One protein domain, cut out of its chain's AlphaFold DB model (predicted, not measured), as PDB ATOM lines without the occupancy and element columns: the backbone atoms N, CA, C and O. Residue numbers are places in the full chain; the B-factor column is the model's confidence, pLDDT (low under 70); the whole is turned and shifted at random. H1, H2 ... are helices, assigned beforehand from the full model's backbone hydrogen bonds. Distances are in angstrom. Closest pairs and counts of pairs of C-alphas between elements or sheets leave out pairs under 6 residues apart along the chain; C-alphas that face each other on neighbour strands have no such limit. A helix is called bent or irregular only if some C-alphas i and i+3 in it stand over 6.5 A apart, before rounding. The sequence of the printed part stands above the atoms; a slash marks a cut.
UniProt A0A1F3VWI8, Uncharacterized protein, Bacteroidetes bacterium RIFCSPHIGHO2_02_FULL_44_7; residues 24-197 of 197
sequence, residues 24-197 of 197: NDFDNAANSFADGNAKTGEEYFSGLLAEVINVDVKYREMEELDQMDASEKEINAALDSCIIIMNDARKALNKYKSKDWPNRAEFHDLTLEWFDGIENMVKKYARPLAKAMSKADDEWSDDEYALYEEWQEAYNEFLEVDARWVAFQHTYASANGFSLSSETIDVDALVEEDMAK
ATOM      1  N   ASN A  24      43.963   3.031  -6.880       91.94
ATOM      2  CA  ASN A  24      43.421   4.290  -6.366       91.94
ATOM      3  C   ASN A  24      41.897   4.321  -6.464       91.94
ATOM      4  O   ASN A  24      41.258   4.917  -5.596       91.94
ATOM      5  N   ASP A  25      41.307   3.703  -7.487       92.12
ATOM      6  CA  ASP A  25      39.851   3.585  -7.591       92.12
ATOM      7  C   ASP A  25      39.298   2.760  -6.428       92.12
ATOM      8  O   ASP A  25      38.352   3.186  -5.757       92.12
ATOM      9  N   PHE A  26      39.941   1.629  -6.116       93.94
ATOM     10  CA  PHE A  26      39.591   0.818  -4.951       93.94
ATOM     11  C   PHE A  26      39.776   1.589  -3.636       93.94
ATOM     12  O   PHE A  26      38.854   1.625  -2.819       93.94
ATOM     13  N   ASP A  27      40.891   2.299  -3.452       93.75
ATOM     14  CA  ASP A  27      41.111   3.150  -2.276       93.75
ATOM     15  C   ASP A  27      40.041   4.247  -2.139       93.75
ATOM     16  O   ASP A  27      39.519   4.493  -1.046       93.75
ATOM     17  N   ASN A  28      39.671   4.914  -3.232       94.25
ATOM     18  CA  ASN A  28      38.649   5.962  -3.228       94.25
ATOM     19  C   ASN A  28      37.260   5.394  -2.910       94.25
ATOM     20  O   ASN A  28      36.534   5.959  -2.084       94.25
ATOM     21  N   ALA A  29      36.901   4.254  -3.503       96.19
ATOM     22  CA  ALA A  29      35.650   3.560  -3.227       96.19
ATOM     23  C   ALA A  29      35.578   3.069  -1.772       96.19
ATOM     24  O   ALA A  29      34.567   3.304  -1.104       96.19
ATOM     25  N   ALA A  30      36.648   2.471  -1.243       96.81
ATOM     26  CA  ALA A  30      36.732   2.048   0.155       96.81
ATOM     27  C   ALA A  30      36.597   3.244   1.113       96.81
ATOM     28  O   ALA A  30      35.806   3.198   2.053       96.81
ATOM     29  N   ASN A  31      37.264   4.369   0.838       97.00
ATOM     30  CA  ASN A  31      37.124   5.589   1.642       97.00
ATOM     31  C   ASN A  31      35.690   6.149   1.611       97.00
ATOM     32  O   ASN A  31      35.116   6.470   2.656       97.00
ATOM     33  N   SER A  32      35.073   6.211   0.429       96.94
ATOM     34  CA  SER A  32      33.674   6.626   0.261       96.94
ATOM     35  C   SER A  32      32.713   5.721   1.041       96.94
ATOM     36  O   SER A  32      31.810   6.172   1.766       96.94
ATOM     37  N   PHE A  33      32.940   4.412   0.947       98.00
ATOM     38  CA  PHE A  33      32.188   3.401   1.669       98.00
ATOM     39  C   PHE A  33      32.352   3.555   3.181       98.00
ATOM     40  O   PHE A  33      31.353   3.575   3.912       98.00
ATOM     41  N   ALA A  34      33.584   3.745   3.647       97.31
ATOM     42  CA  ALA A  34      33.917   3.989   5.039       97.31
ATOM     43  C   ALA A  34      33.262   5.256   5.577       97.31
ATOM     44  O   ALA A  34      32.910   5.279   6.758       97.31
ATOM     45  N   ASP A  35      32.989   6.265   4.749       97.19
ATOM     46  CA  ASP A  35      32.270   7.480   5.139       97.19
ATOM     47  C   ASP A  35      30.754   7.287   5.288       97.19
ATOM     48  O   ASP A  35      30.118   8.002   6.072       97.19
ATOM     49  N   GLY A  36      30.185   6.225   4.719       96.44
ATOM     50  CA  GLY A  36      28.745   5.955   4.772       96.44
ATOM     51  C   GLY A  36      27.997   6.417   3.521       96.44
ATOM     52  O   GLY A  36      26.779   6.611   3.589       96.44
ATOM     53  N   ASN A  37      28.709   6.636   2.413       96.50
ATOM     54  CA  ASN A  37      28.162   7.286   1.227       96.50
ATOM     55  C   ASN A  37      27.305   6.369   0.345       96.50
ATOM     56  O   ASN A  37      26.572   6.906  -0.482       96.50
ATOM     57  N   ALA A  38      27.294   5.045   0.564       97.12
ATOM     58  CA  ALA A  38      26.458   4.141  -0.226       97.12
ATOM     59  C   ALA A  38      24.951   4.379   0.013       97.12
ATOM     60  O   ALA A  38      24.419   4.281   1.134       97.12
ATOM     61  N   LYS A  39      24.238   4.674  -1.073       96.19
ATOM     62  CA  LYS A  39      22.799   4.984  -1.132       96.19
ATOM     63  C   LYS A  39      21.997   3.868  -1.784       96.19
ATOM     64  O   LYS A  39      20.808   3.735  -1.479       96.19
ATOM     65  N   THR A  40      22.630   3.052  -2.617       97.44
ATOM     66  CA  THR A  40      22.005   1.945  -3.343       97.44
ATOM     67  C   THR A  40      22.655   0.605  -3.006       97.44
ATOM     68  O   THR A  40      23.731   0.540  -2.411       97.44
ATOM     69  N   GLY A  41      21.978  -0.486  -3.379       97.25
ATOM     70  CA  GLY A  41      22.543  -1.824  -3.254       97.25
ATOM     71  C   GLY A  41      23.811  -1.994  -4.094       97.25
ATOM     72  O   GLY A  41      24.727  -2.664  -3.633       97.25
ATOM     73  N   GLU A  42      23.883  -1.357  -5.264       97.56
ATOM     74  CA  GLU A  42      25.047  -1.359  -6.163       97.56
ATOM     75  C   GLU A  42      26.225  -0.557  -5.599       97.56
ATOM     76  O   GLU A  42      27.338  -1.055  -5.592       97.56
ATOM     77  N   GLU A  43      25.994   0.614  -5.003       97.81
ATOM     78  CA  GLU A  43      27.069   1.355  -4.320       97.81
ATOM     79  C   GLU A  43      27.599   0.601  -3.085       97.81
ATOM     80  O   GLU A  43      28.784   0.658  -2.766       97.81
ATOM     81  N   TYR A  44      26.729  -0.134  -2.375       98.06
ATOM     82  CA  TYR A  44      27.158  -1.042  -1.301       98.06
ATOM     83  C   TYR A  44      27.974  -2.216  -1.842       98.06
ATOM     84  O   TYR A  44      28.978  -2.577  -1.239       98.06
ATOM     85  N   PHE A  45      27.531  -2.746  -2.987       97.56
ATOM     86  CA  PHE A  45      28.316  -3.455  -3.993       97.56
ATOM     87  C   PHE A  45      29.793  -3.076  -4.028       97.56
ATOM     88  O   PHE A  45      30.661  -3.739  -3.456       97.56
ATOM     89  N   SER A  46      30.022  -1.968  -4.725       96.94
ATOM     90  CA  SER A  46      31.334  -1.427  -5.056       96.94
ATOM     91  C   SER A  46      32.177  -1.188  -3.810       96.94
ATOM     92  O   SER A  46      33.339  -1.572  -3.774       96.94
ATOM     93  N   GLY A  47      31.583  -0.625  -2.755       97.56
ATOM     94  CA  GLY A  47      32.304  -0.362  -1.514       97.56
ATOM     95  C   GLY A  47      32.749  -1.631  -0.786       97.56
ATOM     96  O   GLY A  47      33.882  -1.713  -0.328       97.56
ATOM     97  N   LEU A  48      31.888  -2.649  -0.712       97.19
ATOM     98  CA  LEU A  48      32.232  -3.931  -0.095       97.19
ATOM     99  C   LEU A  48      33.301  -4.672  -0.909       97.19
ATOM    100  O   LEU A  48      34.226  -5.226  -0.320       97.19
ATOM    101  N   LEU A  49      33.189  -4.654  -2.240       96.69
ATOM    102  CA  LEU A  49      34.204  -5.201  -3.137       96.69
ATOM    103  C   LEU A  49      35.551  -4.498  -2.934       96.69
ATOM    104  O   LEU A  49      36.557  -5.178  -2.775       96.69
ATOM    105  N   ALA A  50      35.567  -3.167  -2.864       97.31
ATOM    106  CA  ALA A  50      36.793  -2.402  -2.675       97.31
ATOM    107  C   ALA A  50      37.497  -2.691  -1.347       97.31
ATOM    108  O   ALA A  50      38.706  -2.895  -1.324       97.31
ATOM    109  N   GLU A  51      36.744  -2.803  -0.252       97.81
ATOM    110  CA  GLU A  51      37.304  -3.198   1.046       97.81
ATOM    111  C   GLU A  51      37.929  -4.603   0.999       97.81
ATOM    112  O   GLU A  51      38.986  -4.829   1.580       97.81
ATOM    113  N   VAL A  52      37.298  -5.557   0.301       97.75
ATOM    114  CA  VAL A  52      37.841  -6.919   0.143       97.75
ATOM    115  C   VAL A  52      39.097  -6.921  -0.725       97.75
ATOM    116  O   VAL A  52      40.090  -7.523  -0.325       97.75
ATOM    117  N   ILE A  53      39.092  -6.213  -1.858       97.12
ATOM    118  CA  ILE A  53      40.256  -6.116  -2.748       97.12
ATOM    119  C   ILE A  53      41.437  -5.453  -2.039       97.12
ATOM    120  O   ILE A  53      42.535  -5.993  -2.083       97.12
ATOM    121  N   ASN A  54      41.226  -4.365  -1.297       96.94
ATOM    122  CA  ASN A  54      42.299  -3.724  -0.532       96.94
ATOM    123  C   ASN A  54      42.906  -4.654   0.532       96.94
ATOM    124  O   ASN A  54      44.109  -4.601   0.798       96.94
ATOM    125  N   VAL A  55      42.094  -5.523   1.143       97.81
ATOM    126  CA  VAL A  55      42.599  -6.549   2.065       97.81
ATOM    127  C   VAL A  55      43.371  -7.637   1.320       97.81
ATOM    128  O   VAL A  55      44.438  -8.011   1.802       97.81
ATOM    129  N   ASP A  56      42.865  -8.129   0.185       97.00
ATOM    130  CA  ASP A  56      43.518  -9.173  -0.623       97.00
ATOM    131  C   ASP A  56      44.867  -8.685  -1.166       97.00
ATOM    132  O   ASP A  56      45.883  -9.334  -0.949       97.00
ATOM    133  N   VAL A  57      44.915  -7.476  -1.735       96.31
ATOM    134  CA  VAL A  57      46.156  -6.822  -2.184       96.31
ATOM    135  C   VAL A  57      47.171  -6.753  -1.046       96.31
ATOM    136  O   VAL A  57      48.303  -7.213  -1.183       96.31
ATOM    137  N   LYS A  58      46.764  -6.245   0.124       95.31
ATOM    138  CA  LYS A  58      47.686  -6.110   1.258       95.31
ATOM    139  C   LYS A  58      48.106  -7.456   1.851       95.31
ATOM    140  O   LYS A  58      49.183  -7.557   2.433       95.31
ATOM    141  N   TYR A  59      47.250  -8.470   1.761       96.25
ATOM    142  CA  TYR A  59      47.597  -9.829   2.148       96.25
ATOM    143  C   TYR A  59      48.601 -10.428   1.160       96.25
ATOM    144  O   TYR A  59      49.633 -10.910   1.592       96.25
ATOM    145  N   ARG A  60      48.393 -10.328  -0.151       95.88
ATOM    146  CA  ARG A  60      49.323 -10.883  -1.150       95.88
ATOM    147  C   ARG A  60      50.660 -10.155  -1.231       95.88
ATOM    148  O   ARG A  60      51.661 -10.775  -1.564       95.88
ATOM    149  N   GLU A  61      50.726  -8.890  -0.824       96.06
ATOM    150  CA  GLU A  61      52.006  -8.183  -0.677       96.06
ATOM    151  C   GLU A  61      53.004  -8.950   0.212       96.06
ATOM    152  O   GLU A  61      54.204  -8.904  -0.048       96.06
ATOM    153  N   MET A  62      52.555  -9.703   1.233       95.00
ATOM    154  CA  MET A  62      53.497 -10.511   2.025       95.00
ATOM    155  C   MET A  62      54.130 -11.658   1.226       95.00
ATOM    156  O   MET A  62      55.255 -12.032   1.541       95.00
ATOM    157  N   GLU A  63      53.446 -12.197   0.216       92.50
ATOM    158  CA  GLU A  63      53.973 -13.255  -0.655       92.50
ATOM    159  C   GLU A  63      55.009 -12.687  -1.634       92.50
ATOM    160  O   GLU A  63      56.041 -13.308  -1.870       92.50
ATOM    161  N   GLU A  64      54.792 -11.476  -2.146       94.75
ATOM    162  CA  GLU A  64      55.789 -10.776  -2.969       94.75
ATOM    163  C   GLU A  64      57.025 -10.379  -2.150       94.75
ATOM    164  O   GLU A  64      58.162 -10.534  -2.597       94.75
ATOM    165  N   LEU A  65      56.831  -9.928  -0.909       95.00
ATOM    166  CA  LEU A  65      57.934  -9.637   0.008       95.00
ATOM    167  C   LEU A  65      58.749 -10.894   0.356       95.00
ATOM    168  O   LEU A  65      59.974 -10.804   0.427       95.00
ATOM    169  N   ASP A  66      58.097 -12.044   0.537       92.25
ATOM    170  CA  ASP A  66      58.750 -13.352   0.720       92.25
ATOM    171  C   ASP A  66      59.602 -13.722  -0.507       92.25
ATOM    172  O   ASP A  66      60.802 -13.961  -0.391       92.25
ATOM    173  N   GLN A  67      59.041 -13.621  -1.718       91.75
ATOM    174  CA  GLN A  67      59.777 -13.871  -2.970       91.75
ATOM    175  C   GLN A  67      61.001 -12.959  -3.165       91.75
ATOM    176  O   GLN A  67      61.946 -13.316  -3.876       91.75
ATOM    177  N   MET A  68      60.983 -11.768  -2.567       91.38
ATOM    178  CA  MET A  68      62.073 -10.793  -2.618       91.38
ATOM    179  C   MET A  68      63.119 -10.973  -1.506       91.38
ATOM    180  O   MET A  68      64.035 -10.147  -1.422       91.38
ATOM    181  N   ASP A  69      62.995 -11.996  -0.651       89.56
ATOM    182  CA  ASP A  69      63.771 -12.153   0.588       89.56
ATOM    183  C   ASP A  69      63.739 -10.865   1.443       89.56
ATOM    184  O   ASP A  69      64.752 -10.426   2.011       89.56
ATOM    185  N   ALA A  70      62.589 -10.180   1.477       94.62
ATOM    186  CA  ALA A  70      62.442  -8.929   2.205       94.62
ATOM    187  C   ALA A  70      62.624  -9.151   3.710       94.62
ATOM    188  O   ALA A  70      62.522 -10.255   4.246       94.62
ATOM    189  N   SER A  71      62.898  -8.077   4.449       96.88
ATOM    190  CA  SER A  71      63.143  -8.234   5.880       96.88
ATOM    191  C   SER A  71      61.885  -8.688   6.629       96.88
ATOM    192  O   SER A  71      60.775  -8.244   6.335       96.88
ATOM    193  N   GLU A  72      62.063  -9.460   7.709       97.25
ATOM    194  CA  GLU A  72      60.978  -9.840   8.638       97.25
ATOM    195  C   GLU A  72      60.140  -8.621   9.072       97.25
ATOM    196  O   GLU A  72      58.938  -8.714   9.325       97.25
ATOM    197  N   LYS A  73      60.781  -7.450   9.170       97.75
ATOM    198  CA  LYS A  73      60.125  -6.189   9.519       97.75
ATOM    199  C   LYS A  73      59.175  -5.703   8.422       97.75
ATOM    200  O   LYS A  73      58.110  -5.198   8.762       97.75
ATOM    201  N   GLU A  74      59.571  -5.791   7.157       97.19
ATOM    202  CA  GLU A  74      58.740  -5.390   6.013       97.19
ATOM    203  C   GLU A  74      57.541  -6.325   5.878       97.19
ATOM    204  O   GLU A  74      56.408  -5.847   5.861       97.19
ATOM    205  N   ILE A  75      57.766  -7.640   5.959       97.31
ATOM    206  CA  ILE A  75      56.693  -8.647   5.948       97.31
ATOM    207  C   ILE A  75      55.690  -8.376   7.078       97.31
ATOM    208  O   ILE A  75      54.485  -8.268   6.852       97.31
ATOM    209  N   ASN A  76      56.166  -8.176   8.313       98.00
ATOM    210  CA  ASN A  76      55.273  -7.858   9.431       98.00
ATOM    211  C   ASN A  76      54.535  -6.520   9.266       98.00
ATOM    212  O   ASN A  76      53.419  -6.394   9.766       98.00
ATOM    213  N   ALA A  77      55.120  -5.532   8.582       97.25
ATOM    214  CA  ALA A  77      54.463  -4.253   8.323       97.25
ATOM    215  C   ALA A  77      53.308  -4.391   7.312       97.25
ATOM    216  O   ALA A  77      52.248  -3.792   7.525       97.25
ATOM    217  N   ALA A  78      53.468  -5.216   6.273       96.81
ATOM    218  CA  ALA A  78      52.380  -5.571   5.360       96.81
ATOM    219  C   ALA A  78      51.250  -6.295   6.117       96.81
ATOM    220  O   ALA A  78      50.090  -5.882   6.069       96.81
ATOM    221  N   LEU A  79      51.599  -7.281   6.952       97.75
ATOM    222  CA  LEU A  79      50.641  -8.009   7.795       97.75
ATOM    223  C   LEU A  79      49.931  -7.116   8.827       97.75
ATOM    224  O   LEU A  79      48.751  -7.318   9.112       97.75
ATOM    225  N   ASP A  80      50.620  -6.142   9.426       98.12
ATOM    226  CA  ASP A  80      50.011  -5.126  10.299       98.12
ATOM    227  C   ASP A  80      48.997  -4.279   9.525       98.12
ATOM    228  O   ASP A  80      47.879  -4.067  10.000       98.12
ATOM    229  N   SER A  81      49.368  -3.845   8.323       97.12
ATOM    230  CA  SER A  81      48.524  -3.027   7.454       97.12
ATOM    231  C   SER A  81      47.267  -3.783   7.017       97.12
ATOM    232  O   SER A  81      46.171  -3.241   7.137       97.12
ATOM    233  N   CYS A  82      47.387  -5.059   6.640       97.81
ATOM    234  CA  CYS A  82      46.248  -5.923   6.311       97.81
ATOM    235  C   CYS A  82      45.243  -6.010   7.479       97.81
ATOM    236  O   CYS A  82      44.042  -5.797   7.299       97.81
ATOM    237  N   ILE A  83      45.724  -6.222   8.715       98.38
ATOM    238  CA  ILE A  83      44.862  -6.226   9.912       98.38
ATOM    239  C   ILE A  83      44.192  -4.861  10.140       98.38
ATOM    240  O   ILE A  83      43.037  -4.811  10.572       98.38
ATOM    241  N   ILE A  84      44.894  -3.751   9.906       98.25
ATOM    242  CA  ILE A  84      44.328  -2.402  10.060       98.25
ATOM    243  C   ILE A  84      43.191  -2.188   9.057       98.25
ATOM    244  O   ILE A  84      42.088  -1.845   9.488       98.25
ATOM    245  N   ILE A  85      43.428  -2.477   7.774       97.38
ATOM    246  CA  ILE A  85      42.432  -2.340   6.701       97.38
ATOM    247  C   ILE A  85      41.196  -3.187   7.023       97.38
ATOM    248  O   ILE A  85      40.092  -2.651   7.059       97.38
ATOM    249  N   MET A  86      41.355  -4.461   7.403       98.31
ATOM    250  CA  MET A  86      40.216  -5.303   7.804       98.31
ATOM    251  C   MET A  86      39.416  -4.714   8.971       98.31
ATOM    252  O   MET A  86      38.184  -4.760   8.986       98.31
ATOM    253  N   ASN A  87      40.086  -4.159   9.981       98.31
ATOM    254  CA  ASN A  87      39.390  -3.552  11.115       98.31
ATOM    255  C   ASN A  87      38.609  -2.297  10.717       98.31
ATOM    256  O   ASN A  87      37.541  -2.041  11.285       98.31
ATOM    257  N   ASP A  88      39.122  -1.517   9.772       98.00
ATOM    258  CA  ASP A  88      38.439  -0.341   9.243       98.00
ATOM    259  C   ASP A  88      37.270  -0.739   8.328       98.00
ATOM    260  O   ASP A  88      36.154  -0.261   8.556       98.00
ATOM    261  N   ALA A  89      37.442  -1.747   7.472       98.06
ATOM    262  CA  ALA A  89      36.379  -2.354   6.670       98.06
ATOM    263  C   ALA A  89      35.211  -2.864   7.532       98.06
ATOM    264  O   ALA A  89      34.034  -2.602   7.267       98.06
ATOM    265  N   ARG A  90      35.503  -3.541   8.652       98.56
ATOM    266  CA  ARG A  90      34.473  -3.974   9.617       98.56
ATOM    267  C   ARG A  90      33.708  -2.789  10.212       98.56
ATOM    268  O   ARG A  90      32.499  -2.886  10.451       98.56
ATOM    269  N   LYS A  91      34.370  -1.654  10.472       98.25
ATOM    270  CA  LYS A  91      33.698  -0.423  10.935       98.25
ATOM    271  C   LYS A  91      32.837   0.181   9.826       98.25
ATOM    272  O   LYS A  91      31.709   0.580  10.125       98.25
ATOM    273  N   ALA A  92      33.323   0.207   8.587       97.75
ATOM    274  CA  ALA A  92      32.579   0.676   7.423       97.75
ATOM    275  C   ALA A  92      31.294  -0.141   7.225       97.75
ATOM    276  O   ALA A  92      30.190   0.406   7.261       97.75
ATOM    277  N   LEU A  93      31.410  -1.472   7.190       97.38
ATOM    278  CA  LEU A  93      30.288  -2.412   7.097       97.38
ATOM    279  C   LEU A  93      29.211  -2.161   8.163       97.38
ATOM    280  O   LEU A  93      28.009  -2.227   7.874       97.38
ATOM    281  N   ASN A  94      29.609  -1.844   9.401       97.19
ATOM    282  CA  ASN A  94      28.671  -1.564  10.491       97.19
ATOM    283  C   ASN A  94      27.750  -0.365  10.212       97.19
ATOM    284  O   ASN A  94      26.614  -0.364  10.698       97.19
ATOM    285  N   LYS A  95      28.184   0.622   9.416       97.56
ATOM    286  CA  LYS A  95      27.363   1.794   9.057       97.56
ATOM    287  C   LYS A  95      26.114   1.418   8.255       97.56
ATOM    288  O   LYS A  95      25.112   2.129   8.311       97.56
ATOM    289  N   TYR A  96      26.141   0.278   7.570       97.62
ATOM    290  CA  TYR A  96      25.085  -0.153   6.651       97.62
ATOM    291  C   TYR A  96      24.161  -1.237   7.221       97.62
ATOM    292  O   TYR A  96      23.232  -1.676   6.544       97.62
ATOM    293  N   LYS A  97      24.336  -1.642   8.487       96.19
ATOM    294  CA  LYS A  97      23.529  -2.703   9.129       96.19
ATOM    295  C   LYS A  97      22.019  -2.445   9.137       96.19
ATOM    296  O   LYS A  97      21.242  -3.398   9.200       96.19
ATOM    297  N   SER A  98      21.597  -1.183   9.087       96.25
ATOM    298  CA  SER A  98      20.185  -0.781   9.076       96.25
ATOM    299  C   SER A  98      19.567  -0.694   7.678       96.25
ATOM    300  O   SER A  98      18.357  -0.506   7.577       96.25
ATOM    301  N   LYS A  99      20.363  -0.814   6.610       97.25
ATOM    302  CA  LYS A  99      19.885  -0.720   5.225       97.25
ATOM    303  C   LYS A  99      19.101  -1.971   4.841       97.25
ATOM    304  O   LYS A  99      19.460  -3.077   5.245       97.25
ATOM    305  N   ASP A 100      18.051  -1.804   4.053       97.19
ATOM    306  CA  ASP A 100      17.085  -2.842   3.675       97.19
ATOM    307  C   ASP A 100      17.271  -3.363   2.242       97.19
ATOM    308  O   ASP A 100      16.372  -4.000   1.692       97.19
ATOM    309  N   TRP A 101      18.445  -3.137   1.646       98.12
ATOM    310  CA  TRP A 101      18.787  -3.699   0.342       98.12
ATOM    311  C   TRP A 101      18.701  -5.240   0.369       98.12
ATOM    312  O   TRP A 101      19.187  -5.863   1.325       98.12
ATOM    313  N   PRO A 102      18.078  -5.871  -0.647       98.44
ATOM    314  CA  PRO A 102      17.978  -7.322  -0.757       98.44
ATOM    315  C   PRO A 102      19.314  -8.030  -0.512       98.44
ATOM    316  O   PRO A 102      20.341  -7.623  -1.046       98.44
ATOM    317  N   ASN A 103      19.293  -9.093   0.298       98.19
ATOM    318  CA  ASN A 103      20.447  -9.944   0.627       98.19
ATOM    319  C   ASN A 103      21.654  -9.236   1.281       98.19
ATOM    320  O   ASN A 103      22.682  -9.867   1.510       98.19
ATOM    321  N   ARG A 104      21.537  -7.957   1.665       97.88
ATOM    322  CA  ARG A 104      22.632  -7.185   2.280       97.88
ATOM    323  C   ARG A 104      23.145  -7.798   3.575       97.88
ATOM    324  O   ARG A 104      24.343  -7.786   3.810       97.88
ATOM    325  N   ALA A 105      22.257  -8.300   4.433       98.19
ATOM    326  CA  ALA A 105      22.663  -8.915   5.699       98.19
ATOM    327  C   ALA A 105      23.495 -10.185   5.488       98.19
ATOM    328  O   ALA A 105      24.527 -10.338   6.123       98.19
ATOM    329  N   GLU A 106      23.081 -11.041   4.557       98.38
ATOM    330  CA  GLU A 106      23.809 -12.266   4.228       98.38
ATOM    331  C   GLU A 106      25.165 -11.953   3.589       98.38
ATOM    332  O   GLU A 106      26.171 -12.522   3.996       98.38
ATOM    333  N   PHE A 107      25.221 -10.976   2.673       98.12
ATOM    334  CA  PHE A 107      26.494 -10.563   2.081       98.12
ATOM    335  C   PHE A 107      27.445  -9.967   3.123       98.12
ATOM    336  O   PHE A 107      28.624 -10.290   3.150       98.12
ATOM    337  N   HIS A 108      26.916  -9.132   4.019       98.12
ATOM    338  CA  HIS A 108      27.665  -8.570   5.138       98.12
ATOM    339  C   HIS A 108      28.285  -9.668   6.005       98.12
ATOM    340  O   HIS A 108      29.475  -9.605   6.299       98.12
ATOM    341  N   ASP A 109      27.489 -10.654   6.420       98.25
ATOM    342  CA  ASP A 109      27.954 -11.733   7.292       98.25
ATOM    343  C   ASP A 109      29.001 -12.606   6.581       98.25
ATOM    344  O   ASP A 109      30.016 -12.949   7.184       98.25
ATOM    345  N   LEU A 110      28.815 -12.879   5.287       98.50
ATOM    346  CA  LEU A 110      29.780 -13.624   4.476       98.50
ATOM    347  C   LEU A 110      31.099 -12.860   4.281       98.50
ATOM    348  O   LEU A 110      32.166 -13.461   4.329       98.50
ATOM    349  N   THR A 111      31.059 -11.534   4.125       98.56
ATOM    350  CA  THR A 111      32.277 -10.706   4.102       98.56
ATOM    351  C   THR A 111      32.993 -10.712   5.453       98.56
ATOM    352  O   THR A 111      34.220 -10.733   5.500       98.56
ATOM    353  N   LEU A 112      32.258 -10.723   6.571       98.50
ATOM    354  CA  LEU A 112      32.881 -10.860   7.891       98.50
ATOM    355  C   LEU A 112      33.542 -12.231   8.071       98.50
ATOM    356  O   LEU A 112      34.628 -12.279   8.644       98.50
ATOM    357  N   GLU A 113      32.920 -13.304   7.569       98.50
ATOM    358  CA  GLU A 113      33.500 -14.654   7.536       98.50
ATOM    359  C   GLU A 113      34.782 -14.686   6.690       98.50
ATOM    360  O   GLU A 113      35.787 -15.252   7.115       98.50
ATOM    361  N   TRP A 114      34.782 -14.015   5.534       98.69
ATOM    362  CA  TRP A 114      35.962 -13.877   4.675       98.69
ATOM    363  C   TRP A 114      37.111 -13.155   5.401       98.69
ATOM    364  O   TRP A 114      38.225 -13.676   5.464       98.69
ATOM    365  N   PHE A 115      36.834 -12.018   6.056       98.69
ATOM    366  CA  PHE A 115      37.837 -11.315   6.869       98.69
ATOM    367  C   PHE A 115      38.341 -12.158   8.046       98.69
ATOM    368  O   PHE A 115      39.528 -12.116   8.357       98.69
ATOM    369  N   ASP A 116      37.474 -12.934   8.704       98.50
ATOM    370  CA  ASP A 116      37.890 -13.845   9.780       98.50
ATOM    371  C   ASP A 116      38.859 -14.920   9.257       98.50
ATOM    372  O   ASP A 116      39.811 -15.277   9.955       98.50
ATOM    373  N   GLY A 117      38.653 -15.395   8.024       98.12
ATOM    374  CA  GLY A 117      39.551 -16.312   7.321       98.12
ATOM    375  C   GLY A 117      40.949 -15.728   7.117       98.12
ATOM    376  O   GLY A 117      41.924 -16.298   7.615       98.12
ATOM    377  N   ILE A 118      41.048 -14.559   6.475       98.25
ATOM    378  CA  ILE A 118      42.329 -13.855   6.278       98.25
ATOM    379  C   ILE A 118      42.994 -13.535   7.622       98.25
ATOM    380  O   ILE A 118      44.170 -13.823   7.832       98.25
ATOM    381  N   GLU A 119      42.247 -12.982   8.579       98.38
ATOM    382  CA  GLU A 119      42.769 -12.621   9.899       98.38
ATOM    383  C   GLU A 119      43.331 -13.836  10.650       98.38
ATOM    384  O   GLU A 119      44.362 -13.732  11.325       98.38
ATOM    385  N   ASN A 120      42.683 -14.995  10.521       97.75
ATOM    386  CA  ASN A 120      43.176 -16.255  11.059       97.75
ATOM    387  C   ASN A 120      44.482 -16.683  10.377       97.75
ATOM    388  O   ASN A 120      45.430 -17.031  11.085       97.75
ATOM    389  N   MET A 121      44.560 -16.596   9.045       97.88
ATOM    390  CA  MET A 121      45.777 -16.920   8.295       97.88
ATOM    391  C   MET A 121      46.953 -16.028   8.694       97.88
ATOM    392  O   MET A 121      48.027 -16.520   9.050       97.88
ATOM    393  N   VAL A 122      46.720 -14.716   8.752       98.00
ATOM    394  CA  VAL A 122      47.716 -13.720   9.161       98.00
ATOM    395  C   VAL A 122      48.245 -14.005  10.566       98.00
ATOM    396  O   VAL A 122      49.453 -14.003  10.803       98.00
ATOM    397  N   LYS A 123      47.348 -14.225  11.533       97.94
ATOM    398  CA  LYS A 123      47.736 -14.336  12.946       97.94
ATOM    399  C   LYS A 123      48.354 -15.678  13.305       97.94
ATOM    400  O   LYS A 123      49.253 -15.698  14.142       97.94
ATOM    401  N   LYS A 124      47.833 -16.777  12.757       97.94
ATOM    402  CA  LYS A 124      48.277 -18.127  13.127       97.94
ATOM    403  C   LYS A 124      49.477 -18.604  12.327       97.94
ATOM    404  O   LYS A 124      50.262 -19.357  12.889       97.94
ATOM    405  N   TYR A 125      49.619 -18.160  11.079       97.81
ATOM    406  CA  TYR A 125      50.621 -18.710  10.171       97.81
ATOM    407  C   TYR A 125      51.586 -17.647   9.657       97.81
ATOM    408  O   TYR A 125      52.764 -17.695  10.003       97.81
ATOM    409  N   ALA A 126      51.100 -16.640   8.924       96.88
ATOM    410  CA  ALA A 126      51.978 -15.685   8.246       96.88
ATOM    411  C   ALA A 126      52.904 -14.925   9.208       96.88
ATOM    412  O   ALA A 126      54.103 -14.821   8.977       96.88
ATOM    413  N   ARG A 127      52.383 -14.430  10.340       96.81
ATOM    414  CA  ARG A 127      53.212 -13.719  11.330       96.81
ATOM    415  C   ARG A 127      54.294 -14.600  11.956       96.81
ATOM    416  O   ARG A 127      55.440 -14.160  11.994       96.81
ATOM    417  N   PRO A 128      53.983 -15.804  12.470       97.75
ATOM    418  CA  PRO A 128      55.030 -16.724  12.909       97.75
ATOM    419  C   PRO A 128      56.040 -17.096  11.816       97.75
ATOM    420  O   PRO A 128      57.215 -17.275  12.133       97.75
ATOM    421  N   LEU A 129      55.601 -17.182  10.556       97.19
ATOM    422  CA  LEU A 129      56.453 -17.499   9.409       97.19
ATOM    423  C   LEU A 129      57.267 -16.308   8.895       97.19
ATOM    424  O   LEU A 129      58.252 -16.531   8.209       97.19
ATOM    425  N   ALA A 130      56.951 -15.064   9.270       97.19
ATOM    426  CA  ALA A 130      57.604 -13.865   8.731       97.19
ATOM    427  C   ALA A 130      59.137 -13.870   8.866       97.19
ATOM    428  O   ALA A 130      59.847 -13.315   8.034       97.19
ATOM    429  N   LYS A 131      59.665 -14.499   9.922       95.81
ATOM    430  CA  LYS A 131      61.111 -14.680  10.077       95.81
ATOM    431  C   LYS A 131      61.665 -15.718   9.102       95.81
ATOM    432  O   LYS A 131      62.759 -15.522   8.579       95.81
ATOM    433  N   ALA A 132      60.941 -16.816   8.900       95.88
ATOM    434  CA  ALA A 132      61.294 -17.839   7.927       95.88
ATOM    435  C   ALA A 132      61.297 -17.253   6.509       95.88
ATOM    436  O   ALA A 132      62.324 -17.293   5.856       95.88
ATOM    437  N   MET A 133      60.235 -16.546   6.134       95.31
ATOM    438  CA  MET A 133      60.069 -15.853   4.845       95.31
ATOM    439  C   MET A 133      61.101 -14.749   4.559       95.31
ATOM    440  O   MET A 133      61.203 -14.235   3.457       95.31
ATOM    441  N   SER A 134      61.884 -14.340   5.561       95.75
ATOM    442  CA  SER A 134      62.952 -13.344   5.374       95.75
ATOM    443  C   SER A 134      64.316 -13.945   5.015       95.75
ATOM    444  O   SER A 134      65.338 -13.253   5.057       95.75
ATOM    445  N   LYS A 135      64.360 -15.255   4.760       92.88
ATOM    446  CA  LYS A 135      65.558 -16.029   4.419       92.88
ATOM    447  C   LYS A 135      65.186 -17.129   3.421       92.88
ATOM    448  O   LYS A 135      64.061 -17.618   3.426       92.88
ATOM    449  N   ALA A 136      66.179 -17.584   2.662       91.56
ATOM    450  CA  ALA A 136      66.014 -18.675   1.712       91.56
ATOM    451  C   ALA A 136      65.457 -19.949   2.372       91.56
ATOM    452  O   ALA A 136      65.834 -20.297   3.496       91.56
ATOM    453  N   ASP A 137      64.613 -20.675   1.634       89.75
ATOM    454  CA  ASP A 137      63.944 -21.900   2.087       89.75
ATOM    455  C   ASP A 137      64.906 -22.922   2.702       89.75
ATOM    456  O   ASP A 137      64.591 -23.552   3.706       89.75
ATOM    457  N   ASP A 138      66.115 -23.085   2.155       93.38
ATOM    458  CA  ASP A 138      67.089 -24.071   2.645       93.38
ATOM    459  C   ASP A 138      67.653 -23.756   4.043       93.38
ATOM    460  O   ASP A 138      68.304 -24.606   4.661       93.38
ATOM    461  N   GLU A 139      67.366 -22.566   4.570       94.81
ATOM    462  CA  GLU A 139      67.658 -22.156   5.940       94.81
ATOM    463  C   GLU A 139      66.468 -22.350   6.900       94.81
ATOM    464  O   GLU A 139      66.577 -22.027   8.095       94.81
ATOM    465  N   TRP A 140      65.324 -22.846   6.423       96.06
ATOM    466  CA  TRP A 140      64.142 -23.101   7.243       96.06
ATOM    467  C   TRP A 140      64.317 -24.367   8.085       96.06
ATOM    468  O   TRP A 140      64.940 -25.355   7.698       96.06
ATOM    469  N   SER A 141      63.779 -24.319   9.296       97.25
ATOM    470  CA  SER A 141      63.709 -25.469  10.193       97.25
ATOM    471  C   SER A 141      62.517 -26.366   9.862       97.25
ATOM    472  O   SER A 141      61.527 -25.909   9.296       97.25
ATOM    473  N   ASP A 142      62.577 -27.630  10.287       97.62
ATOM    474  CA  ASP A 142      61.468 -28.582  10.125       97.62
ATOM    475  C   ASP A 142      60.147 -28.048  10.724       97.62
ATOM    476  O   ASP A 142      59.084 -28.250  10.143       97.62
ATOM    477  N   ASP A 143      60.211 -27.327  11.852       97.81
ATOM    478  CA  ASP A 143      59.035 -26.715  12.491       97.81
ATOM    479  C   ASP A 143      58.456 -25.556  11.649       97.81
ATOM    480  O   ASP A 143      57.240 -25.378  11.600       97.81
ATOM    481  N   GLU A 144      59.310 -24.769  10.981       97.50
ATOM    482  CA  GLU A 144      58.883 -23.693  10.071       97.50
ATOM    483  C   GLU A 144      58.204 -24.283   8.821       97.50
ATOM    484  O   GLU A 144      57.133 -23.821   8.434       97.50
ATOM    485  N   TYR A 145      58.755 -25.361   8.252       96.88
ATOM    486  CA  TYR A 145      58.125 -26.078   7.139       96.88
ATOM    487  C   TYR A 145      56.778 -26.695   7.517       96.88
ATOM    488  O   TYR A 145      55.810 -26.539   6.777       96.88
ATOM    489  N   ALA A 146      56.689 -27.351   8.675       97.94
ATOM    490  CA  ALA A 146      55.429 -27.923   9.145       97.94
ATOM    491  C   ALA A 146      54.348 -26.843   9.315       97.94
ATOM    492  O   ALA A 146      53.203 -27.041   8.917       97.94
ATOM    493  N   LEU A 147      54.712 -25.672   9.848       97.94
ATOM    494  CA  LEU A 147      53.773 -24.560   9.984       97.94
ATOM    495  C   LEU A 147      53.329 -23.992   8.627       97.94
ATOM    496  O   LEU A 147      52.181 -23.572   8.489       97.94
ATOM    497  N   TYR A 148      54.215 -23.981   7.631       96.00
ATOM    498  CA  TYR A 148      53.872 -23.595   6.263       96.00
ATOM    499  C   TYR A 148      52.924 -24.606   5.598       96.00
ATOM    500  O   TYR A 148      51.953 -24.202   4.963       96.00
ATOM    501  N   GLU A 149      53.121 -25.910   5.801       97.38
ATOM    502  CA  GLU A 149      52.172 -26.937   5.340       97.38
ATOM    503  C   GLU A 149      50.787 -26.757   5.991       97.38
ATOM    504  O   GLU A 149      49.771 -26.758   5.294       97.38
ATOM    505  N   GLU A 150      50.728 -26.503   7.305       98.06
ATOM    506  CA  GLU A 150      49.467 -26.188   7.995       98.06
ATOM    507  C   GLU A 150      48.804 -24.911   7.452       98.06
ATOM    508  O   GLU A 150      47.576 -24.825   7.382       98.06
ATOM    509  N   TRP A 151      49.599 -23.914   7.051       96.81
ATOM    510  CA  TRP A 151      49.078 -22.708   6.410       96.81
ATOM    511  C   TRP A 151      48.430 -23.024   5.063       96.81
ATOM    512  O   TRP A 151      47.328 -22.547   4.804       96.81
ATOM    513  N   GLN A 152      49.058 -23.859   4.232       96.44
ATOM    514  CA  GLN A 152      48.488 -24.281   2.949       96.44
ATOM    515  C   GLN A 152      47.172 -25.047   3.132       96.44
ATOM    516  O   GLN A 152      46.222 -24.843   2.374       96.44
ATOM    517  N   GLU A 153      47.081 -25.908   4.147       97.00
ATOM    518  CA  GLU A 153      45.827 -26.581   4.500       97.00
ATOM    519  C   GLU A 153      44.745 -25.572   4.912       97.00
ATOM    520  O   GLU A 153      43.636 -25.608   4.375       97.00
ATOM    521  N   ALA A 154      45.076 -24.615   5.784       97.25
ATOM    522  CA  ALA A 154      44.149 -23.561   6.195       97.25
ATOM    523  C   ALA A 154      43.732 -22.642   5.031       97.25
ATOM    524  O   ALA A 154      42.582 -22.205   4.973       97.25
ATOM    525  N   TYR A 155      44.637 -22.369   4.089       96.06
ATOM    526  CA  TYR A 155      44.334 -21.620   2.873       96.06
ATOM    527  C   TYR A 155      43.322 -22.371   2.002       96.06
ATOM    528  O   TYR A 155      42.336 -21.784   1.561       96.06
ATOM    529  N   ASN A 156      43.482 -23.688   1.832       96.19
ATOM    530  CA  ASN A 156      42.505 -24.507   1.109       96.19
ATOM    531  C   ASN A 156      41.112 -24.482   1.758       96.19
ATOM    532  O   ASN A 156      40.112 -24.446   1.044       96.19
ATOM    533  N   GLU A 157      41.027 -24.468   3.091       96.19
ATOM    534  CA  GLU A 157      39.749 -24.284   3.795       96.19
ATOM    535  C   GLU A 157      39.164 -22.883   3.551       96.19
ATOM    536  O   GLU A 157      37.963 -22.731   3.314       96.19
ATOM    537  N   PHE A 158      40.008 -21.850   3.561       97.06
ATOM    538  CA  PHE A 158      39.598 -20.480   3.257       97.06
ATOM    539  C   PHE A 158      39.056 -20.329   1.826       97.06
ATOM    540  O   PHE A 158      38.075 -19.609   1.633       97.06
ATOM    541  N   LEU A 159      39.592 -21.060   0.842       96.69
ATOM    542  CA  LEU A 159      39.078 -21.042  -0.535       96.69
ATOM    543  C   LEU A 159      37.594 -21.444  -0.629       96.69
ATOM    544  O   LEU A 159      36.893 -21.002  -1.538       96.69
ATOM    545  N   GLU A 160      37.066 -22.233   0.312       97.44
ATOM    546  CA  GLU A 160      35.628 -22.527   0.363       97.44
ATOM    547  C   GLU A 160      34.790 -21.322   0.828       97.44
ATOM    548  O   GLU A 160      33.631 -21.168   0.430       97.44
ATOM    549  N   VAL A 161      35.344 -20.470   1.695       97.50
ATOM    550  CA  VAL A 161      34.729 -19.193   2.096       97.50
ATOM    551  C   VAL A 161      34.772 -18.221   0.923       97.50
ATOM    552  O   VAL A 161      33.739 -17.647   0.575       97.50
ATOM    553  N   ASP A 162      35.930 -18.097   0.275       97.00
ATOM    554  CA  ASP A 162      36.124 -17.232  -0.889       97.00
ATOM    555  C   ASP A 162      35.184 -17.601  -2.043       97.00
ATOM    556  O   ASP A 162      34.406 -16.768  -2.510       97.00
ATOM    557  N   ALA A 163      35.119 -18.882  -2.416       96.69
ATOM    558  CA  ALA A 163      34.232 -19.348  -3.478       96.69
ATOM    559  C   ALA A 163      32.750 -19.065  -3.180       96.69
ATOM    560  O   ALA A 163      31.983 -18.720  -4.087       96.69
ATOM    561  N   ARG A 164      32.326 -19.185  -1.913       97.69
ATOM    562  CA  ARG A 164      30.971 -18.791  -1.493       97.69
ATOM    563  C   ARG A 164      30.771 -17.289  -1.633       97.69
ATOM    564  O   ARG A 164      29.732 -16.880  -2.152       97.69
ATOM    565  N   TRP A 165      31.740 -16.488  -1.198       97.75
ATOM    566  CA  TRP A 165      31.693 -15.032  -1.286       97.75
ATOM    567  C   TRP A 165      31.596 -14.553  -2.741       97.75
ATOM    568  O   TRP A 165      30.663 -13.819  -3.077       97.75
ATOM    569  N   VAL A 166      32.447 -15.072  -3.633       94.94
ATOM    570  CA  VAL A 166      32.425 -14.797  -5.082       94.94
ATOM    571  C   VAL A 166      31.090 -15.204  -5.710       94.94
ATOM    572  O   VAL A 166      30.454 -14.414  -6.408       94.94
ATOM    573  N   ALA A 167      30.598 -16.415  -5.429       95.00
ATOM    574  CA  ALA A 167      29.309 -16.867  -5.959       95.00
ATOM    575  C   ALA A 167      28.136 -15.995  -5.472       95.00
ATOM    576  O   ALA A 167      27.163 -15.770  -6.205       95.00
ATOM    577  N   PHE A 168      28.220 -15.479  -4.243       97.69
ATOM    578  CA  PHE A 168      27.184 -14.629  -3.672       97.69
ATOM    579  C   PHE A 168      27.101 -13.256  -4.343       97.69
ATOM    580  O   PHE A 168      26.005 -12.694  -4.402       97.69
ATOM    581  N   GLN A 169      28.189 -12.750  -4.937       96.75
ATOM    582  CA  GLN A 169      28.180 -11.482  -5.677       96.75
ATOM    583  C   GLN A 169      27.097 -11.469  -6.762       96.75
ATOM    584  O   GLN A 169      26.291 -10.542  -6.836       96.75
ATOM    585  N   HIS A 170      27.008 -12.534  -7.567       94.69
ATOM    586  CA  HIS A 170      25.988 -12.655  -8.613       94.69
ATOM    587  C   HIS A 170      24.567 -12.728  -8.038       94.69
ATOM    588  O   HIS A 170      23.631 -12.153  -8.599       94.69
ATOM    589  N   THR A 171      24.404 -13.416  -6.903       97.00
ATOM    590  CA  THR A 171      23.119 -13.512  -6.194       97.00
ATOM    591  C   THR A 171      22.671 -12.141  -5.695       97.00
ATOM    592  O   THR A 171      21.513 -11.755  -5.871       97.00
ATOM    593  N   TYR A 172      23.590 -11.380  -5.104       98.00
ATOM    594  CA  TYR A 172      23.330 -10.039  -4.608       98.00
ATOM    595  C   TYR A 172      23.045  -9.051  -5.750       98.00
ATOM    596  O   TYR A 172      22.041  -8.338  -5.691       98.00
ATOM    597  N   ALA A 173      23.857  -9.059  -6.814       97.00
ATOM    598  CA  ALA A 173      23.673  -8.211  -7.992       97.00
ATOM    599  C   ALA A 173      22.304  -8.425  -8.644       97.00
ATOM    600  O   ALA A 173      21.529  -7.482  -8.822       97.00
ATOM    601  N   SER A 174      21.940  -9.691  -8.878       97.38
ATOM    602  CA  SER A 174      20.634 -10.042  -9.438       97.38
ATOM    603  C   SER A 174      19.472  -9.591  -8.551       97.38
ATOM    604  O   SER A 174      18.438  -9.185  -9.081       97.38
ATOM    605  N   ALA A 175      19.602  -9.674  -7.223       97.94
ATOM    606  CA  ALA A 175      18.552  -9.262  -6.291       97.94
ATOM    607  C   ALA A 175      18.384  -7.734  -6.215       97.94
ATOM    608  O   ALA A 175      17.299  -7.253  -5.886       97.94
ATOM    609  N   ASN A 176      19.439  -6.982  -6.535       97.88
ATOM    610  CA  ASN A 176      19.472  -5.520  -6.489       97.88
ATOM    611  C   ASN A 176      19.332  -4.858  -7.872       97.88
ATOM    612  O   ASN A 176      19.267  -3.636  -7.953       97.88
ATOM    613  N   GLY A 177      19.213  -5.645  -8.945       96.94
ATOM    614  CA  GLY A 177      18.881  -5.148 -10.281       96.94
ATOM    615  C   GLY A 177      20.052  -4.549 -11.061       96.94
ATOM    616  O   GLY A 177      19.802  -3.809 -12.011       96.94
ATOM    617  N   PHE A 178      21.292  -4.885 -10.698       95.50
ATOM    618  CA  PHE A 178      22.495  -4.499 -11.437       95.50
ATOM    619  C   PHE A 178      23.220  -5.730 -11.997       95.50
ATOM    620  O   PHE A 178      22.893  -6.873 -11.669       95.50
ATOM    621  N   SER A 179      24.159  -5.506 -12.916       92.00
ATOM    622  CA  SER A 179      24.942  -6.567 -13.560       92.00
ATOM    623  C   SER A 179      26.410  -6.411 -13.211       92.00
ATOM    624  O   SER A 179      26.916  -5.297 -13.180       92.00
ATOM    625  N   LEU A 180      27.083  -7.533 -12.973       89.00
ATOM    626  CA  LEU A 180      28.529  -7.540 -12.780       89.00
ATOM    627  C   LEU A 180      29.239  -7.456 -14.131       89.00
ATOM    628  O   LEU A 180      28.736  -7.982 -15.131       89.00
ATOM    629  N   SER A 181      30.411  -6.820 -14.141       81.31
ATOM    630  CA  SER A 181      31.326  -6.901 -15.278       81.31
ATOM    631  C   SER A 181      31.724  -8.359 -15.535       81.31
ATOM    632  O   SER A 181      31.751  -9.187 -14.624       81.31
ATOM    633  N   SER A 182      32.015  -8.683 -16.794       74.00
ATOM    634  CA  SER A 182      32.636  -9.961 -17.166       74.00
ATOM    635  C   SER A 182      34.159  -9.942 -17.039       74.00
ATOM    636  O   SER A 182      34.795 -10.968 -17.270       74.00
ATOM    637  N   GLU A 183      34.738  -8.775 -16.765       78.62
ATOM    638  CA  GLU A 183      36.173  -8.600 -16.580       78.62
ATOM    639  C   GLU A 183      36.569  -9.051 -15.176       78.62
ATOM    640  O   GLU A 183      35.909  -8.733 -14.186       78.62
ATOM    641  N   THR A 184      37.633  -9.843 -15.107       81.75
ATOM    642  CA  THR A 184      38.263 -10.250 -13.854       81.75
ATOM    643  C   THR A 184      39.208  -9.156 -13.386       81.75
ATOM    644  O   THR A 184      39.989  -8.650 -14.189       81.75
ATOM    645  N   ILE A 185      39.162  -8.840 -12.095       87.56
ATOM    646  CA  ILE A 185      40.127  -7.948 -11.452       87.56
ATOM    647  C   ILE A 185      41.478  -8.664 -11.407       87.56
ATOM    648  O   ILE A 185      41.564  -9.791 -10.915       87.56
ATOM    649  N   ASP A 186      42.513  -8.019 -11.938       90.06
ATOM    650  CA  ASP A 186      43.889  -8.508 -11.889       90.06
ATOM    651  C   ASP A 186      44.527  -8.074 -10.565       90.06
ATOM    652  O   ASP A 186      45.119  -7.003 -10.459       90.06
ATOM    653  N   VAL A 187      44.324  -8.877  -9.516       90.88
ATOM    654  CA  VAL A 187      44.827  -8.559  -8.169       90.88
ATOM    655  C   VAL A 187      46.354  -8.511  -8.142       90.88
ATOM    656  O   VAL A 187      46.908  -7.700  -7.408       90.88
ATOM    657  N   ASP A 188      47.033  -9.313  -8.961       90.81
ATOM    658  CA  ASP A 188      48.497  -9.343  -8.994       90.81
ATOM    659  C   ASP A 188      49.039  -8.006  -9.532       90.81
ATOM    660  O   ASP A 188      49.937  -7.414  -8.933       90.81
ATOM    661  N   ALA A 189      48.410  -7.445 -10.575       92.31
ATOM    662  CA  ALA A 189      48.723  -6.095 -11.047       92.31
ATOM    663  C   ALA A 189      48.481  -5.018  -9.970       92.31
ATOM    664  O   ALA A 189      49.284  -4.099  -9.824       92.31
ATOM    665  N   LEU A 190      47.414  -5.144  -9.172       94.38
ATOM    666  CA  LEU A 190      47.133  -4.211  -8.072       94.38
ATOM    667  C   LEU A 190      48.178  -4.294  -6.947       94.38
ATOM    668  O   LEU A 190      48.510  -3.268  -6.352       94.38
ATOM    669  N   VAL A 191      48.709  -5.488  -6.658       93.88
ATOM    670  CA  VAL A 191      49.820  -5.671  -5.706       93.88
ATOM    671  C   VAL A 191      51.076  -4.971  -6.216       93.88
ATOM    672  O   VAL A 191      51.674  -4.186  -5.478       93.88
ATOM    673  N   GLU A 192      51.442  -5.181  -7.485       92.06
ATOM    674  CA  GLU A 192      52.589  -4.503  -8.104       92.06
ATOM    675  C   GLU A 192      52.448  -2.972  -8.052       92.06
ATOM    676  O   GLU A 192      53.404  -2.263  -7.719       92.06
ATOM    677  N   GLU A 193      51.256  -2.451  -8.355       91.75
ATOM    678  CA  GLU A 193      50.957  -1.019  -8.285       91.75
ATOM    679  C   GLU A 193      51.083  -0.464  -6.865       91.75
ATOM    680  O   GLU A 193      51.659   0.611  -6.682       91.75
ATOM    681  N   ASP A 194      50.560  -1.170  -5.861       91.75
ATOM    682  CA  ASP A 194      50.595  -0.701  -4.478       91.75
ATOM    683  C   ASP A 194      52.019  -0.696  -3.908       91.75
ATOM    684  O   ASP A 194      52.417   0.269  -3.250       91.75
ATOM    685  N   MET A 195      52.825  -1.707  -4.239       90.56
ATOM    686  CA  MET A 195      54.238  -1.785  -3.845       90.56
ATOM    687  C   MET A 195      55.123  -0.731  -4.530       90.56
ATOM    688  O   MET A 195      56.216  -0.433  -4.043       90.56
ATOM    689  N   ALA A 196      54.685  -0.162  -5.658       90.00
ATOM    690  CA  ALA A 196      55.430   0.853  -6.403       90.00
ATOM    691  C   ALA A 196      55.213   2.301  -5.910       90.00
ATOM    692  O   ALA A 196      55.887   3.211  -6.413       90.00
ATOM    693  N   LYS A 197      54.283   2.532  -4.972       80.81
ATOM    694  CA  LYS A 197      53.945   3.857  -4.409       80.81
ATOM    695  C   LYS A 197      55.004   4.385  -3.430       80.81
ATOM    696  O   LYS A 197      55.268   5.614  -3.476       80.81
TER     697      LYS A 197
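This is residues 24 to 197 of the 197 residues of an uncharacterized protein of Bacteroidetes bacterium RIFCSPHIGHO2_02_FULL_44_7 (UniProt A0A1F3VWI8). Four long helices, H2, H3, H4 and H5, stand side by side as an up-and-down bundle, with the short helices H1 and H6 set across it at a steep tilt, H1 over H2 and H3 and H6 on H2. Within the bundle H2 and H5 come together only near one end, residues 41 to 45 of H2 meeting residues 173 to 176 of H5, while H3 and H5 are apart. The printed part has 174 residues with six named helices, in the order H1 to H6, and no named strand; the class is all helix. The whole is compact, with a radius of gyration of the C-alphas of 17.2 A, but elongated, its C-alphas spanning 54 by 33 by 29 A.

H1, residues 24 to 35, touches residues 44 to 54 of H2, residues 41 to 67, at a steep tilt of 55 degrees, opposite ways; their closest C-alphas, of Phe 26 and Ala 50, are 4.8 A apart. H2 is the hub, touching the five other helices. With H3, residues 72 to 95, it forms a helical hairpin at a shallow tilt of 10 degrees; the closest C-alphas, of Lys 58 and Cys 82, are 5.3 A apart. H1 touches H3 too, with residues 30 to 35. H3 and H4, residues 104 to 129, form a hairpin at 16 degrees, closest at the C-alphas of Asn 76 and Arg 127, 6.5 A apart. H4 and H5, residues 142 to 176, form another at 15 degrees, closest at the C-alphas of Tyr 125 and Trp 151, 5.7 A apart. H5 touches H2 with residues 173 to 176 alone; H3 and H5 are apart. H6, residues 187 to 195, touches H2 at a steep tilt of 69 degrees, only just short of about perpendicular, with the C-alphas of Val 57 and Val 191 closest at 5.2 A. Every O i to N i+4 pair is within hydrogen-bond range in H1 and H6, against 21 of 23 in H2, 19 of 20 in H3, 19 of 22 in H4 and 27 of 31 in H5.

H1 begins at C-alpha 24, (43.421, 4.290, -6.366). From first to last C-alpha H2 measures 39.1 A, H3 35.6 A, H4 36.1 A and H5 50.7 A. H4 has a kink of 32 degrees near residue 123 and is only just irregular, C-alphas 124 and 127 being 6.9 A apart. H5 has a kink of 26 degrees near residue 158. H6 ends at C-alpha 195, (54.238, -1.785, -3.845).

The C-alphas of Asp 100 and Asp 138, the two farthest apart, are 54.3 A apart. The link from H4 to H5, residues 130 to 141, is long. The printed part has no cut, and no printed residue is under 70 in pLDDT.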